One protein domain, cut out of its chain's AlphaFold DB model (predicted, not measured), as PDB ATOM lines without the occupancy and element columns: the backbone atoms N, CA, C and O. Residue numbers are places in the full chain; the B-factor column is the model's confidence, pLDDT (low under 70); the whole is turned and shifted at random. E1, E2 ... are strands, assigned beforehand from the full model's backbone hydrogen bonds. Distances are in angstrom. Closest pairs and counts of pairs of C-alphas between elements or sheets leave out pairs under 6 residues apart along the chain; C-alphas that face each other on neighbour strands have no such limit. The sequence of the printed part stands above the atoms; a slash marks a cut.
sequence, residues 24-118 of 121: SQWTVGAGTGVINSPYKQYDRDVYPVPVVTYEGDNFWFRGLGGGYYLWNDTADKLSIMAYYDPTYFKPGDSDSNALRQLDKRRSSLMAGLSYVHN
ATOM      1  N   SER A  24     150.888 -50.802 -21.040       60.22
ATOM      2  CA  SER A  24     149.960 -50.299 -22.060       60.22
ATOM      3  C   SER A  24     149.817 -48.780 -21.948       60.22
ATOM      4  O   SER A  24     149.061 -48.275 -21.121       60.22
ATOM      5  N   GLN A  25     150.490 -48.056 -22.841       75.56
ATOM      6  CA  GLN A  25     150.385 -46.601 -22.984       75.56
ATOM      7  C   GLN A  25     148.967 -46.138 -23.356       75.56
ATOM      8  O   GLN A  25     148.626 -44.973 -23.193       75.56
ATOM      9  N   TRP A  26     148.120 -47.035 -23.868       76.00
ATOM     10  CA  TRP A  26     146.726 -46.746 -24.192       76.00
ATOM     11  C   TRP A  26     145.798 -47.266 -23.097       76.00
ATOM     12  O   TRP A  26     145.831 -48.444 -22.741       76.00
ATOM     13  N   THR A  27     144.925 -46.391 -22.610       77.69
ATOM     14  CA  THR A  27     143.842 -46.707 -21.677       77.69
ATOM     15  C   THR A  27     142.521 -46.246 -22.280       77.69
ATOM     16  O   THR A  27     142.284 -45.055 -22.472       77.69
ATOM     17  N   VAL A  28     141.632 -47.195 -22.573       74.56
ATOM     18  CA  VAL A  28     140.284 -46.898 -23.070       74.56
ATOM     19  C   VAL A  28     139.284 -47.162 -21.954       74.56
ATOM     20  O   VAL A  28     139.156 -48.286 -21.476       74.56
ATOM     21  N   GLY A  29     138.570 -46.118 -21.550       68.56
ATOM     22  CA  GLY A  29     137.482 -46.171 -20.587       68.56
ATOM     23  C   GLY A  29     136.199 -45.566 -21.156       68.56
ATOM     24  O   GLY A  29     136.202 -44.758 -22.085       68.56
ATOM     25  N   ALA A  30     135.067 -45.945 -20.577       64.94
ATOM     26  CA  ALA A  30     133.790 -45.296 -20.839       64.94
ATOM     27  C   ALA A  30     133.227 -44.803 -19.507       64.94
ATOM     28  O   ALA A  30     133.103 -45.581 -18.563       64.94
ATOM     29  N   GLY A  31     132.911 -43.510 -19.432       58.44
ATOM     30  CA  GLY A  31     132.266 -42.898 -18.278       58.44
ATOM     31  C   GLY A  31     130.950 -42.244 -18.681       58.44
ATOM     32  O   GLY A  31     130.748 -41.846 -19.830       58.44
ATOM     33  N   THR A  32     130.030 -42.112 -17.735       51.38
ATOM     34  CA  THR A  32     128.849 -41.264 -17.907       51.38
ATOM     35  C   THR A  32     129.052 -39.998 -17.085       51.38
ATOM     36  O   THR A  32     129.237 -40.048 -15.870       51.38
ATOM     37  N   GLY A  33     129.073 -38.847 -17.755       52.50
ATOM     38  CA  GLY A  33     129.105 -37.551 -17.091       52.50
ATOM     39  C   GLY A  33     127.678 -37.054 -16.916       52.50
ATOM     40  O   GLY A  33     127.021 -36.714 -17.898       52.50
ATOM     41  N   VAL A  34     127.179 -37.000 -15.681       49.84
ATOM     42  CA  VAL A  34     125.937 -36.269 -15.397       49.84
ATOM     43  C   VAL A  34     126.315 -34.808 -15.195       49.84
ATOM     44  O   VAL A  34     126.680 -34.397 -14.094       49.84
ATOM     45  N   ILE A  35     126.263 -34.020 -16.268       51.78
ATOM     46  CA  ILE A  35     126.422 -32.571 -16.169       51.78
ATOM     47  C   ILE A  35     125.070 -32.020 -15.721       51.78
ATOM     48  O   ILE A  35     124.219 -31.664 -16.530       51.78
ATOM     49  N   ASN A  36     124.844 -31.983 -14.408       49.44
ATOM     50  CA  ASN A  36     123.745 -31.186 -13.883       49.44
ATOM     51  C   ASN A  36     124.106 -29.723 -14.132       49.44
ATOM     52  O   ASN A  36     125.075 -29.225 -13.559       49.44
ATOM     53  N   SER A  37     123.349 -29.047 -14.996       51.34
ATOM     54  CA  SER A  37     123.442 -27.595 -15.107       51.34
ATOM     55  C   SER A  37     123.237 -27.014 -13.701       51.34
ATOM     56  O   SER A  37     122.190 -27.262 -13.099       51.34
ATOM     57  N   PRO A  38     124.205 -26.273 -13.126       52.75
ATOM     58  CA  PRO A  38     124.045 -25.664 -11.804       52.75
ATOM     59  C   PRO A  38     122.983 -24.546 -11.804       52.75
ATOM     60  O   PRO A  38     122.708 -23.941 -10.769       52.75
ATOM     61  N   TYR A  39     122.382 -24.264 -12.964       51.41
ATOM     62  CA  TYR A  39     121.365 -23.250 -13.181       51.41
ATOM     63  C   TYR A  39     119.950 -23.844 -13.065       51.41
ATOM     64  O   TYR A  39     119.650 -24.901 -13.617       51.41
ATOM     65  N   LYS A  40     119.060 -23.148 -12.341       45.72
ATOM     66  CA  LYS A  40     117.642 -23.526 -12.189       45.72
ATOM     67  C   LYS A  40     116.951 -23.646 -13.556       45.72
ATOM     68  O   LYS A  40     117.113 -22.757 -14.382       45.72
ATOM     69  N   GLN A  41     116.105 -24.670 -13.724       47.97
ATOM     70  CA  GLN A  41     115.273 -24.883 -14.926       47.97
ATOM     71  C   GLN A  41     116.096 -25.006 -16.216       47.97
ATOM     72  O   GLN A  41     115.892 -24.276 -17.184       47.97
ATOM     73  N   TYR A  42     117.059 -25.920 -16.187       48.62
ATOM     74  CA  TYR A  42     117.721 -26.462 -17.364       48.62
ATOM     75  C   TYR A  42     117.432 -27.965 -17.377       48.62
ATOM     76  O   TYR A  42     117.531 -28.607 -16.323       48.62
ATOM     77  N   ASP A  43     117.054 -28.516 -18.528       52.97
ATOM     78  CA  ASP A  43     116.837 -29.954 -18.652       52.97
ATOM     79  C   ASP A  43     118.137 -30.724 -18.374       52.97
ATOM     80  O   ASP A  43     119.252 -30.275 -18.656       52.97
ATOM     81  N   ARG A  44     117.996 -31.882 -17.720       51.19
ATOM     82  CA  ARG A  44     119.123 -32.726 -17.321       51.19
ATOM     83  C   ARG A  44     119.629 -33.505 -18.530       51.19
ATOM     84  O   ARG A  44     119.138 -34.600 -18.802       51.19
ATOM     85  N   ASP A  45     120.646 -32.977 -19.195       55.91
ATOM     86  CA  ASP A  45     121.290 -33.669 -20.307       55.91
ATOM     87  C   ASP A  45     122.336 -34.679 -19.808       55.91
ATOM     88  O   ASP A  45     123.343 -34.335 -19.183       55.91
ATOM     89  N   VAL A  46     122.091 -35.965 -20.077       54.72
ATOM     90  CA  VAL A  46     123.055 -37.045 -19.827       54.72
ATOM     91  C   VAL A  46     123.898 -37.227 -21.080       54.72
ATOM     92  O   VAL A  46     123.419 -37.759 -22.081       54.72
ATOM     93  N   TYR A  47     125.164 -36.820 -21.020       59.81
ATOM     94  CA  TYR A  47     126.102 -37.028 -22.119       59.81
ATOM     95  C   TYR A  47     127.005 -38.234 -21.818       59.81
ATOM     96  O   TYR A  47     127.702 -38.242 -20.797       59.81
ATOM     97  N   PRO A  48     127.022 -39.275 -22.675       57.59
ATOM     98  CA  PRO A  48     128.050 -40.303 -22.585       57.59
ATOM     99  C   PRO A  48     129.406 -39.656 -22.890       57.59
ATOM    100  O   PRO A  48     129.568 -39.012 -23.925       57.59
ATOM    101  N   VAL A  49     130.373 -39.815 -21.984       63.03
ATOM    102  CA  VAL A  49     131.714 -39.246 -22.142       63.03
ATOM    103  C   VAL A  49     132.677 -40.405 -22.398       63.03
ATOM    104  O   VAL A  49     133.079 -41.088 -21.451       63.03
ATOM    105  N   PRO A  50     133.035 -40.692 -23.665       62.38
ATOM    106  CA  PRO A  50     134.101 -41.643 -23.936       62.38
ATOM    107  C   PRO A  50     135.407 -41.078 -23.371       62.38
ATOM    108  O   PRO A  50     135.787 -39.947 -23.677       62.38
ATOM    109  N   VAL A  51     136.085 -41.855 -22.528       69.12
ATOM    110  CA  VAL A  51     137.355 -41.454 -21.919       69.12
ATOM    111  C   VAL A  51     138.451 -42.270 -22.578       69.12
ATOM    112  O   VAL A  51     138.728 -43.400 -22.194       69.12
ATOM    113  N   VAL A  52     139.069 -41.700 -23.607       79.56
ATOM    114  CA  VAL A  52     140.244 -42.301 -24.241       79.56
ATOM    115  C   VAL A  52     141.472 -41.574 -23.735       79.56
ATOM    116  O   VAL A  52     141.605 -40.368 -23.937       79.56
ATOM    117  N   THR A  53     142.364 -42.307 -23.087       82.81
ATOM    118  CA  THR A  53     143.619 -41.783 -22.566       82.81
ATOM    119  C   THR A  53     144.784 -42.507 -23.226       82.81
ATOM    120  O   THR A  53     144.773 -43.723 -23.392       82.81
ATOM    121  N   TYR A  54     145.797 -41.748 -23.601       84.50
ATOM    122  CA  TYR A  54     147.101 -42.217 -24.016       84.50
ATOM    123  C   TYR A  54     148.156 -41.516 -23.162       84.50
ATOM    124  O   TYR A  54     148.139 -40.293 -23.033       84.50
ATOM    125  N   GLU A  55     149.067 -42.276 -22.582       84.56
ATOM    126  CA  GLU A  55     150.168 -41.765 -21.779       84.56
ATOM    127  C   GLU A  55     151.465 -42.398 -22.275       84.56
ATOM    128  O   GLU A  55     151.687 -43.594 -22.110       84.56
ATOM    129  N   GLY A  56     152.284 -41.589 -22.946       82.81
ATOM    130  CA  GLY A  56     153.635 -41.953 -23.354       82.81
ATOM    131  C   GLY A  56     154.675 -41.030 -22.723       82.81
ATOM    132  O   GLY A  56     154.344 -40.071 -22.023       82.81
ATOM    133  N   ASP A  57     155.945 -41.291 -23.026       83.19
ATOM    134  CA  ASP A  57     157.076 -40.599 -22.393       83.19
ATOM    135  C   ASP A  57     157.211 -39.131 -22.820       83.19
ATOM    136  O   ASP A  57     157.628 -38.278 -22.034       83.19
ATOM    137  N   ASN A  58     156.839 -38.820 -24.067       85.00
ATOM    138  CA  ASN A  58     156.976 -37.484 -24.656       85.00
ATOM    139  C   ASN A  58     155.646 -36.749 -24.801       85.00
ATOM    140  O   ASN A  58     155.614 -35.525 -24.721       85.00
ATOM    141  N   PHE A  59     154.545 -37.457 -25.047       88.69
ATOM    142  CA  PHE A  59     153.237 -36.841 -25.229       88.69
ATOM    143  C   PHE A  59     152.145 -37.680 -24.589       88.69
ATOM    144  O   PHE A  59     152.252 -38.896 -24.452       88.69
ATOM    145  N   TRP A  60     151.076 -36.999 -24.212       88.25
ATOM    146  CA  TRP A  60     149.918 -37.595 -23.582       88.25
ATOM    147  C   TRP A  60     148.647 -37.024 -24.195       88.25
ATOM    148  O   TRP A  60     148.592 -35.886 -24.662       88.25
ATOM    149  N   PHE A  61     147.597 -37.826 -24.183       89.00
ATOM    150  CA  PHE A  61     146.267 -37.461 -24.628       89.00
ATOM    151  C   PHE A  61     145.262 -37.968 -23.600       89.00
ATOM    152  O   PHE A  61     145.343 -39.103 -23.158       89.00
ATOM    153  N   ARG A  62     144.329 -37.133 -23.168       86.62
ATOM    154  CA  ARG A  62     143.333 -37.430 -22.134       86.62
ATOM    155  C   ARG A  62     141.989 -36.873 -22.583       86.62
ATOM    156  O   ARG A  62     141.694 -35.694 -22.392       86.62
ATOM    157  N   GLY A  63     141.163 -37.724 -23.179       83.31
ATOM    158  CA  GLY A  63     139.803 -37.401 -23.602       83.31
ATOM    159  C   GLY A  63     139.747 -36.273 -24.633       83.31
ATOM    160  O   GLY A  63     139.893 -36.509 -25.825       83.31
ATOM    161  N   LEU A  64     139.487 -35.048 -24.169       84.00
ATOM    162  CA  LEU A  64     139.350 -33.838 -24.994       84.00
ATOM    163  C   LEU A  64     140.567 -32.906 -24.906       84.00
ATOM    164  O   LEU A  64     140.521 -31.773 -25.384       84.00
ATOM    165  N   GLY A  65     141.646 -33.357 -24.272       88.31
ATOM    166  CA  GLY A  65     142.890 -32.611 -24.178       88.31
ATOM    167  C   GLY A  65     144.104 -33.481 -24.427       88.31
ATOM    168  O   GLY A  65     144.042 -34.702 -24.359       88.31
ATOM    169  N   GLY A  66     145.221 -32.841 -24.720       92.25
ATOM    170  CA  GLY A  66     146.506 -33.495 -24.879       92.25
ATOM    171  C   GLY A  66     147.641 -32.533 -24.591       92.25
ATOM    172  O   GLY A  66     147.455 -31.317 -24.521       92.25
ATOM    173  N   GLY A  67     148.828 -33.085 -24.414       92.25
ATOM    174  CA  GLY A  67     150.007 -32.309 -24.104       92.25
ATOM    175  C   GLY A  67     151.292 -33.020 -24.476       92.25
ATOM    176  O   GLY A  67     151.314 -34.199 -24.821       92.25
ATOM    177  N   TYR A  68     152.369 -32.255 -24.414       92.44
ATOM    178  CA  TYR A  68     153.724 -32.688 -24.693       92.44
ATOM    179  C   TYR A  68     154.603 -32.359 -23.490       92.44
ATOM    180  O   TYR A  68     154.580 -31.233 -22.991       92.44
ATOM    181  N   TYR A  69     155.369 -33.333 -23.015       92.25
ATOM    182  CA  TYR A  69     156.339 -33.149 -21.948       92.25
ATOM    183  C   TYR A  69     157.599 -32.488 -22.508       92.25
ATOM    184  O   TYR A  69     158.312 -33.059 -23.327       92.25
ATOM    185  N   LEU A  70     157.874 -31.269 -22.051       90.75
ATOM    186  CA  LEU A  70     159.136 -30.571 -22.298       90.75
ATOM    187  C   LEU A  70     160.245 -31.106 -21.386       90.75
ATOM    188  O   LEU A  70     161.411 -31.101 -21.765       90.75
ATOM    189  N   TRP A  71     159.867 -31.565 -20.191       89.62
ATOM    190  CA  TRP A  71     160.737 -32.201 -19.211       89.62
ATOM    191  C   TRP A  71     159.948 -33.314 -18.522       89.62
ATOM    192  O   TRP A  71     158.824 -33.075 -18.081       89.62
ATOM    193  N   ASN A  72     160.503 -34.520 -18.443       85.94
ATOM    194  CA  ASN A  72     159.857 -35.664 -17.799       85.94
ATOM    195  C   ASN A  72     160.905 -36.452 -17.009       85.94
ATOM    196  O   ASN A  72     161.536 -37.360 -17.541       85.94
ATOM    197  N   ASP A  73     161.126 -36.042 -15.762       85.06
ATOM    198  CA  ASP A  73     162.004 -36.707 -14.799       85.06
ATOM    199  C   ASP A  73     161.164 -37.293 -13.647       85.06
ATOM    200  O   ASP A  73     159.967 -37.014 -13.508       85.06
ATOM    201  N   THR A  74     161.791 -38.105 -12.801       83.25
ATOM    202  CA  THR A  74     161.174 -38.720 -11.617       83.25
ATOM    203  C   THR A  74     160.660 -37.646 -10.654       83.25
ATOM    204  O   THR A  74     159.543 -37.747 -10.147       83.25
ATOM    205  N   ALA A  75     161.447 -36.583 -10.460       86.44
ATOM    206  CA  ALA A  75     161.107 -35.469  -9.583       86.44
ATOM    207  C   ALA A  75     160.365 -34.334 -10.305       86.44
ATOM    208  O   ALA A  75     159.499 -33.717  -9.707       86.44
ATOM    209  N   ASP A  76     160.644 -34.059 -11.581       90.38
ATOM    210  CA  ASP A  76     160.165 -32.847 -12.257       90.38
ATOM    211  C   ASP A  76     159.508 -33.146 -13.601       90.38
ATOM    212  O   ASP A  76     160.113 -33.726 -14.503       90.38
ATOM    213  N   LYS A  77     158.269 -32.682 -13.774       89.62
ATOM    214  CA  LYS A  77     157.515 -32.821 -15.022       89.62
ATOM    215  C   LYS A  77     157.044 -31.463 -15.512       89.62
ATOM    216  O   LYS A  77     156.138 -30.872 -14.932       89.62
ATOM    217  N   LEU A  78     157.623 -30.988 -16.610       92.06
ATOM    218  CA  LEU A  78     157.188 -29.796 -17.332       92.06
ATOM    219  C   LEU A  78     156.491 -30.221 -18.623       92.06
ATOM    220  O   LEU A  78     157.048 -30.968 -19.421       92.06
ATOM    221  N   SER A  79     155.291 -29.716 -18.875       92.50
ATOM    222  CA  SER A  79     154.549 -29.997 -20.103       92.50
ATOM    223  C   SER A  79     153.855 -28.766 -20.648       92.50
ATOM    224  O   SER A  79     153.492 -27.857 -19.909       92.50
ATOM    225  N   ILE A  80     153.647 -28.755 -21.958       94.81
ATOM    226  CA  ILE A  80     152.685 -27.883 -22.620       94.81
ATOM    227  C   ILE A  80     151.423 -28.688 -22.895       94.81
ATOM    228  O   ILE A  80     151.500 -29.836 -23.320       94.81
ATOM    229  N   MET A  81     150.261 -28.107 -22.635       94.25
ATOM    230  CA  MET A  81     148.984 -28.787 -22.781       94.25
ATOM    231  C   MET A  81     147.972 -27.904 -23.487       94.25
ATOM    232  O   MET A  81     148.004 -26.681 -23.367       94.25
ATOM    233  N   ALA A  82     147.037 -28.545 -24.170       94.44
ATOM    234  CA  ALA A  82     145.827 -27.922 -24.652       94.44
ATOM    235  C   ALA A  82     144.638 -28.842 -24.389       94.44
ATOM    236  O   ALA A  82     144.720 -30.053 -24.584       94.44
ATOM    237  N   TYR A  83     143.524 -28.278 -23.941       90.81
ATOM    238  CA  TYR A  83     142.297 -29.022 -23.713       90.81
ATOM    239  C   TYR A  83     141.081 -28.237 -24.176       90.81
ATOM    240  O   TYR A  83     141.004 -27.013 -24.057       90.81
ATOM    241  N   TYR A  84     140.127 -28.966 -24.736       86.62
ATOM    242  CA  TYR A  84     138.845 -28.431 -25.141       86.62
ATOM    243  C   TYR A  84     137.846 -28.590 -23.996       86.62
ATOM    244  O   TYR A  84     137.582 -29.703 -23.541       86.62
ATOM    245  N   ASP A  85     137.292 -27.470 -23.541       83.50
ATOM    246  CA  ASP A  85     136.188 -27.420 -22.591       83.50
ATOM    247  C   ASP A  85     134.863 -27.389 -23.378       83.50
ATOM    248  O   ASP A  85     134.509 -26.350 -23.955       83.50
ATOM    249  N   PRO A  86     134.114 -28.509 -23.429       73.44
ATOM    250  CA  PRO A  86     132.848 -28.584 -24.143       73.44
ATOM    251  C   PRO A  86     131.710 -27.874 -23.402       73.44
ATOM    252  O   PRO A  86     130.592 -27.874 -23.911       73.44
ATOM    253  N   THR A  87     131.938 -27.291 -22.218       73.75
ATOM    254  CA  THR A  87     130.868 -26.614 -21.485       73.75
ATOM    255  C   THR A  87     130.376 -25.388 -22.252       73.75
ATOM    256  O   THR A  87     131.132 -24.517 -22.682       73.75
ATOM    257  N   TYR A  88     129.062 -25.324 -22.443       71.62
ATOM    258  CA  TYR A  88     128.385 -24.225 -23.116       71.62
ATOM    259  C   TYR A  88     127.148 -23.825 -22.311       71.62
ATOM    260  O   TYR A  88     126.552 -24.644 -21.619       71.62
ATOM    261  N   PHE A  89     126.763 -22.556 -22.396       70.44
ATOM    262  CA  PHE A  89     125.566 -22.018 -21.757       70.44
ATOM    263  C   PHE A  89     124.774 -21.224 -22.789       70.44
ATOM    264  O   PHE A  89     125.309 -20.299 -23.408       70.44
ATOM    265  N   LYS A  90     123.509 -21.598 -22.998       71.62
ATOM    266  CA  LYS A  90     122.599 -20.942 -23.939       71.62
ATOM    267  C   LYS A  90     121.418 -20.347 -23.161       71.62
ATOM    268  O   LYS A  90     120.507 -21.072 -22.788       71.62
ATOM    269  N   PRO A  91     121.379 -19.020 -22.975       65.69
ATOM    270  CA  PRO A  91     120.329 -18.346 -22.209       65.69
ATOM    271  C   PRO A  91     118.914 -18.646 -22.724       65.69
ATOM    272  O   PRO A  91     117.975 -18.712 -21.942       65.69
ATOM    273  N   GLY A  92     118.767 -18.839 -24.041       63.97
ATOM    274  CA  GLY A  92     117.486 -19.110 -24.701       63.97
ATOM    275  C   GLY A  92     116.878 -20.483 -24.415       63.97
ATOM    276  O   GLY A  92     115.686 -20.639 -24.654       63.97
ATOM    277  N   ASP A  93     117.656 -21.430 -23.883       68.88
ATOM    278  CA  ASP A  93     117.177 -22.774 -23.534       68.88
ATOM    279  C   ASP A  93     116.684 -22.840 -22.067       68.88
ATOM    280  O   ASP A  93     116.292 -23.902 -21.597       68.88
ATOM    281  N   SER A  94     116.714 -21.720 -21.324       62.91
ATOM    282  CA  SER A  94     116.261 -21.649 -19.929       62.91
ATOM    283  C   SER A  94     114.921 -20.924 -19.786       62.91
ATOM    284  O   SER A  94     114.734 -19.819 -20.302       62.91
ATOM    285  N   ASP A  95     114.023 -21.495 -18.981       67.38
ATOM    286  CA  ASP A  95     112.708 -20.913 -18.667       67.38
ATOM    287  C   ASP A  95     112.764 -19.744 -17.662       67.38
ATOM    288  O   ASP A  95     111.759 -19.079 -17.401       67.38
ATOM    289  N   SER A  96     113.938 -19.447 -17.092       67.56
ATOM    290  CA  SER A  96     114.099 -18.361 -16.124       67.56
ATOM    291  C   SER A  96     114.417 -17.025 -16.797       67.56
ATOM    292  O   SER A  96     115.459 -16.858 -17.435       67.56
ATOM    293  N   ASN A  97     113.586 -16.005 -16.552       70.88
ATOM    294  CA  ASN A  97     113.833 -14.632 -17.016       70.88
ATOM    295  C   ASN A  97     115.169 -14.039 -16.528       70.88
ATOM    296  O   ASN A  97     115.722 -13.171 -17.199       70.88
ATOM    297  N   ALA A  98     115.693 -14.485 -15.381       73.56
ATOM    298  CA  ALA A  98     116.992 -14.032 -14.877       73.56
ATOM    299  C   ALA A  98     118.156 -14.650 -15.667       73.56
ATOM    300  O   ALA A  98     119.133 -13.968 -15.959       73.56
ATOM    301  N   LEU A  99     118.037 -15.922 -16.064       69.00
ATOM    302  CA  LEU A  99     119.071 -16.627 -16.827       69.00
ATOM    303  C   LEU A  99     119.072 -16.228 -18.304       69.00
ATOM    304  O   LEU A  99     120.133 -16.179 -18.917       69.00
ATOM    305  N   ARG A 100     117.910 -15.854 -18.852       75.19
ATOM    306  CA  ARG A 100     117.774 -15.312 -20.214       75.19
ATOM    307  C   ARG A 100     118.471 -13.963 -20.421       75.19
ATOM    308  O   ARG A 100     118.727 -13.603 -21.565       75.19
ATOM    309  N   GLN A 101     118.756 -13.231 -19.342       77.81
ATOM    310  CA  GLN A 101     119.485 -11.954 -19.370       77.81
ATOM    311  C   GLN A 101     121.008 -12.126 -19.315       77.81
ATOM    312  O   GLN A 101     121.731 -11.152 -19.501       77.81
ATOM    313  N   LEU A 102     121.500 -13.336 -19.037       79.75
ATOM    314  CA  LEU A 102     122.931 -13.614 -18.998       79.75
ATOM    315  C   LEU A 102     123.494 -13.800 -20.407       79.75
ATOM    316  O   LEU A 102     122.793 -14.206 -21.334       79.75
ATOM    317  N   ASP A 103     124.793 -13.561 -20.546       78.00
ATOM    318  CA  ASP A 103     125.493 -13.782 -21.803       78.00
ATOM    319  C   ASP A 103     125.654 -15.271 -22.125       78.00
ATOM    320  O   ASP A 103     125.860 -16.131 -21.264       78.00
ATOM    321  N   LYS A 104     125.610 -15.584 -23.419       78.44
ATOM    322  CA  LYS A 104     125.863 -16.929 -23.937       78.44
ATOM    323  C   LYS A 104     127.339 -17.302 -23.771       78.44
ATOM    324  O   LYS A 104     128.201 -16.675 -24.383       78.44
ATOM    325  N   ARG A 105     127.628 -18.404 -23.071       79.44
ATOM    326  CA  ARG A 105     128.976 -19.001 -23.006       79.44
ATOM    327  C   ARG A 105     129.124 -20.065 -24.088       79.44
ATOM    328  O   ARG A 105     128.310 -20.983 -24.187       79.44
ATOM    329  N   ARG A 106     130.161 -19.949 -24.914       79.44
ATOM    330  CA  ARG A 106     130.534 -20.983 -25.890       79.44
ATOM    331  C   ARG A 106     131.615 -21.883 -25.298       79.44
ATOM    332  O   ARG A 106     132.307 -21.478 -24.364       79.44
ATOM    333  N   SER A 107     131.749 -23.075 -25.869       80.88
ATOM    334  CA  SER A 107     132.879 -23.954 -25.587       80.88
ATOM    335  C   SER A 107     134.198 -23.225 -25.825       80.88
ATOM    336  O   SER A 107     134.287 -22.314 -26.655       80.88
ATOM    337  N   SER A 108     135.208 -23.585 -25.043       86.38
ATOM    338  CA  SER A 108     136.483 -22.872 -24.998       86.38
ATOM    339  C   SER A 108     137.628 -23.836 -25.258       86.38
ATOM    340  O   SER A 108     137.617 -24.963 -24.776       86.38
ATOM    341  N   LEU A 109     138.627 -23.393 -26.017       90.88
ATOM    342  CA  LEU A 109     139.896 -24.101 -26.137       90.88
ATOM    343  C   LEU A 109     140.895 -23.434 -25.197       90.88
ATOM    344  O   LEU A 109     141.090 -22.221 -25.261       90.88
ATOM    345  N   MET A 110     141.506 -24.222 -24.327       93.00
ATOM    346  CA  MET A 110     142.504 -23.759 -23.374       93.00
ATOM    347  C   MET A 110     143.856 -24.343 -23.750       93.00
ATOM    348  O   MET A 110     143.943 -25.502 -24.141       93.00
ATOM    349  N   ALA A 111     144.904 -23.538 -23.630       94.69
ATOM    350  CA  ALA A 111     146.284 -23.973 -23.774       94.69
ATOM    351  C   ALA A 111     147.106 -23.382 -22.630       94.69
ATOM    352  O   ALA A 111     146.846 -22.261 -22.191       94.69
ATOM    353  N   GLY A 112     148.073 -24.135 -22.123       93.31
ATOM    354  CA  GLY A 112     148.862 -23.731 -20.970       93.31
ATOM    355  C   GLY A 112     150.088 -24.603 -20.757       93.31
ATOM    356  O   GLY A 112     150.346 -25.539 -21.511       93.31
ATOM    357  N   LEU A 113     150.841 -24.282 -19.713       94.12
ATOM    358  CA  LEU A 113     151.995 -25.052 -19.266       94.12
ATOM    359  C   LEU A 113     151.662 -25.695 -17.913       94.12
ATOM    360  O   LEU A 113     151.037 -25.055 -17.070       94.12
ATOM    361  N   SER A 114     152.069 -26.946 -17.710       89.94
ATOM    362  CA  SER A 114     152.035 -27.635 -16.416       89.94
ATOM    363  C   SER A 114     153.449 -27.817 -15.912       89.94
ATOM    364  O   SER A 114     154.294 -28.283 -16.674       89.94
ATOM    365  N   TYR A 115     153.673 -27.567 -14.631       91.94
ATOM    366  CA  TYR A 115     154.872 -28.005 -13.933       91.94
ATOM    367  C   TYR A 115     154.455 -28.758 -12.672       91.94
ATOM    368  O   TYR A 115     153.663 -28.250 -11.878       91.94
ATOM    369  N   VAL A 116     154.952 -29.979 -12.518       90.81
ATOM    370  CA  VAL A 116     154.686 -30.846 -11.371       90.81
ATOM    371  C   VAL A 116     156.021 -31.275 -10.789       90.81
ATOM    372  O   VAL A 116     156.845 -31.833 -11.510       90.81
ATOM    373  N   HIS A 117     156.201 -31.036  -9.493       90.69
ATOM    374  CA  HIS A 117     157.348 -31.506  -8.730       90.69
ATOM    375  C   HIS A 117     156.890 -32.616  -7.776       90.69
ATOM    376  O   HIS A 117     156.021 -32.389  -6.933       90.69
ATOM    377  N   ASN A 118     157.432 -33.819  -7.938       87.81
ATOM    378  CA  ASN A 118     157.180 -34.979  -7.096       87.81
ATOM    379  C   ASN A 118     158.329 -35.131  -6.098       87.81
ATOM    380  O   ASN A 118     159.492 -35.222  -6.482       87.81
TER     381      ASN A 118
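Overview. This is residues 24 to 118 of the 121 residues of the protein "MipA/OmpV family protein" of Escherichia coli (UniProt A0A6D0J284). The domain is a single curved slab, one twisted sheet of six strands, E1 to E6, lying side by side in chain order and curled like an open trough, with E1 and E6 at its two edges. At one end of the slab two long loops without named elements, residues 35 to 45 and 86 to 107, stretch away from the strands; at the opposite end lie the tight turns E2 to E3 and E4 to E5. The printed part has 95 residues with six named strands and no named helix, in the order E1 E2 E3 E4 E5 E6 along the chain and across the sheet, all antiparallel. The class is all strand. The whole is loose, with a radius of gyration of the C-alphas of 17.8 A, and a rod in outline, spanning 53 by 26 by 19 A.

Along the chain. E1 holds residues 26 to 34, 24.9 A long, and begins at C-alpha 26 at (146.726, -46.746, -24.192). E2 is residues 46 to 55, 27.6 A. E3 is residues 59 to 62, 10.4 A. E4 is residues 65 to 72, 18.4 A, and bends by 62 degrees at residue 69. E5 is residues 76 to 85, 26.7 A, and bends by 55 degrees at residue 80. E6 is residues 108 to 117, 27.8 A, and ends at C-alpha 117 at (157.348, -31.506, -8.730).

Arrangement. The six strands form a meander, each strand the antiparallel neighbour of the one before, and each neighbour pair is a hairpin. E1 and E2 stand at 157 degrees, with N 27 and O 53 within hydrogen-bond range at 2.8 A. E2 and E3 stand at 163 degrees, with N 54 and O 61 at 2.7 A. E3 and E4 stand at 147 degrees, with N 62 and O 65 at 2.7 A. E4 and E5 stand at 169 degrees, with N 68 and O 80 at 2.8 A. E5 and E6 stand at 163 degrees; C-alphas 82 and 111 face each other at 4.1 A, and N 83 and O 110 are 2.8 A apart. The edge strands E1 and E6 are apart. From edge to edge the strands' lines turn by 58 degrees and the way across the sheet by 71 degrees.

Size, cuts and confidence. The two C-alphas farthest apart, those of Thr 74 and Asn 97, are 53.4 A apart. The printed part has no cut. The links E1 to E2, 11 residues, and E5 to E6, 22 residues, are long; the other three are tight. The mean pLDDT of the printed part is 76.1, and 31 residues are under 70: residue 24, residues 29 to 51, residues 91 to 96 and residue 99.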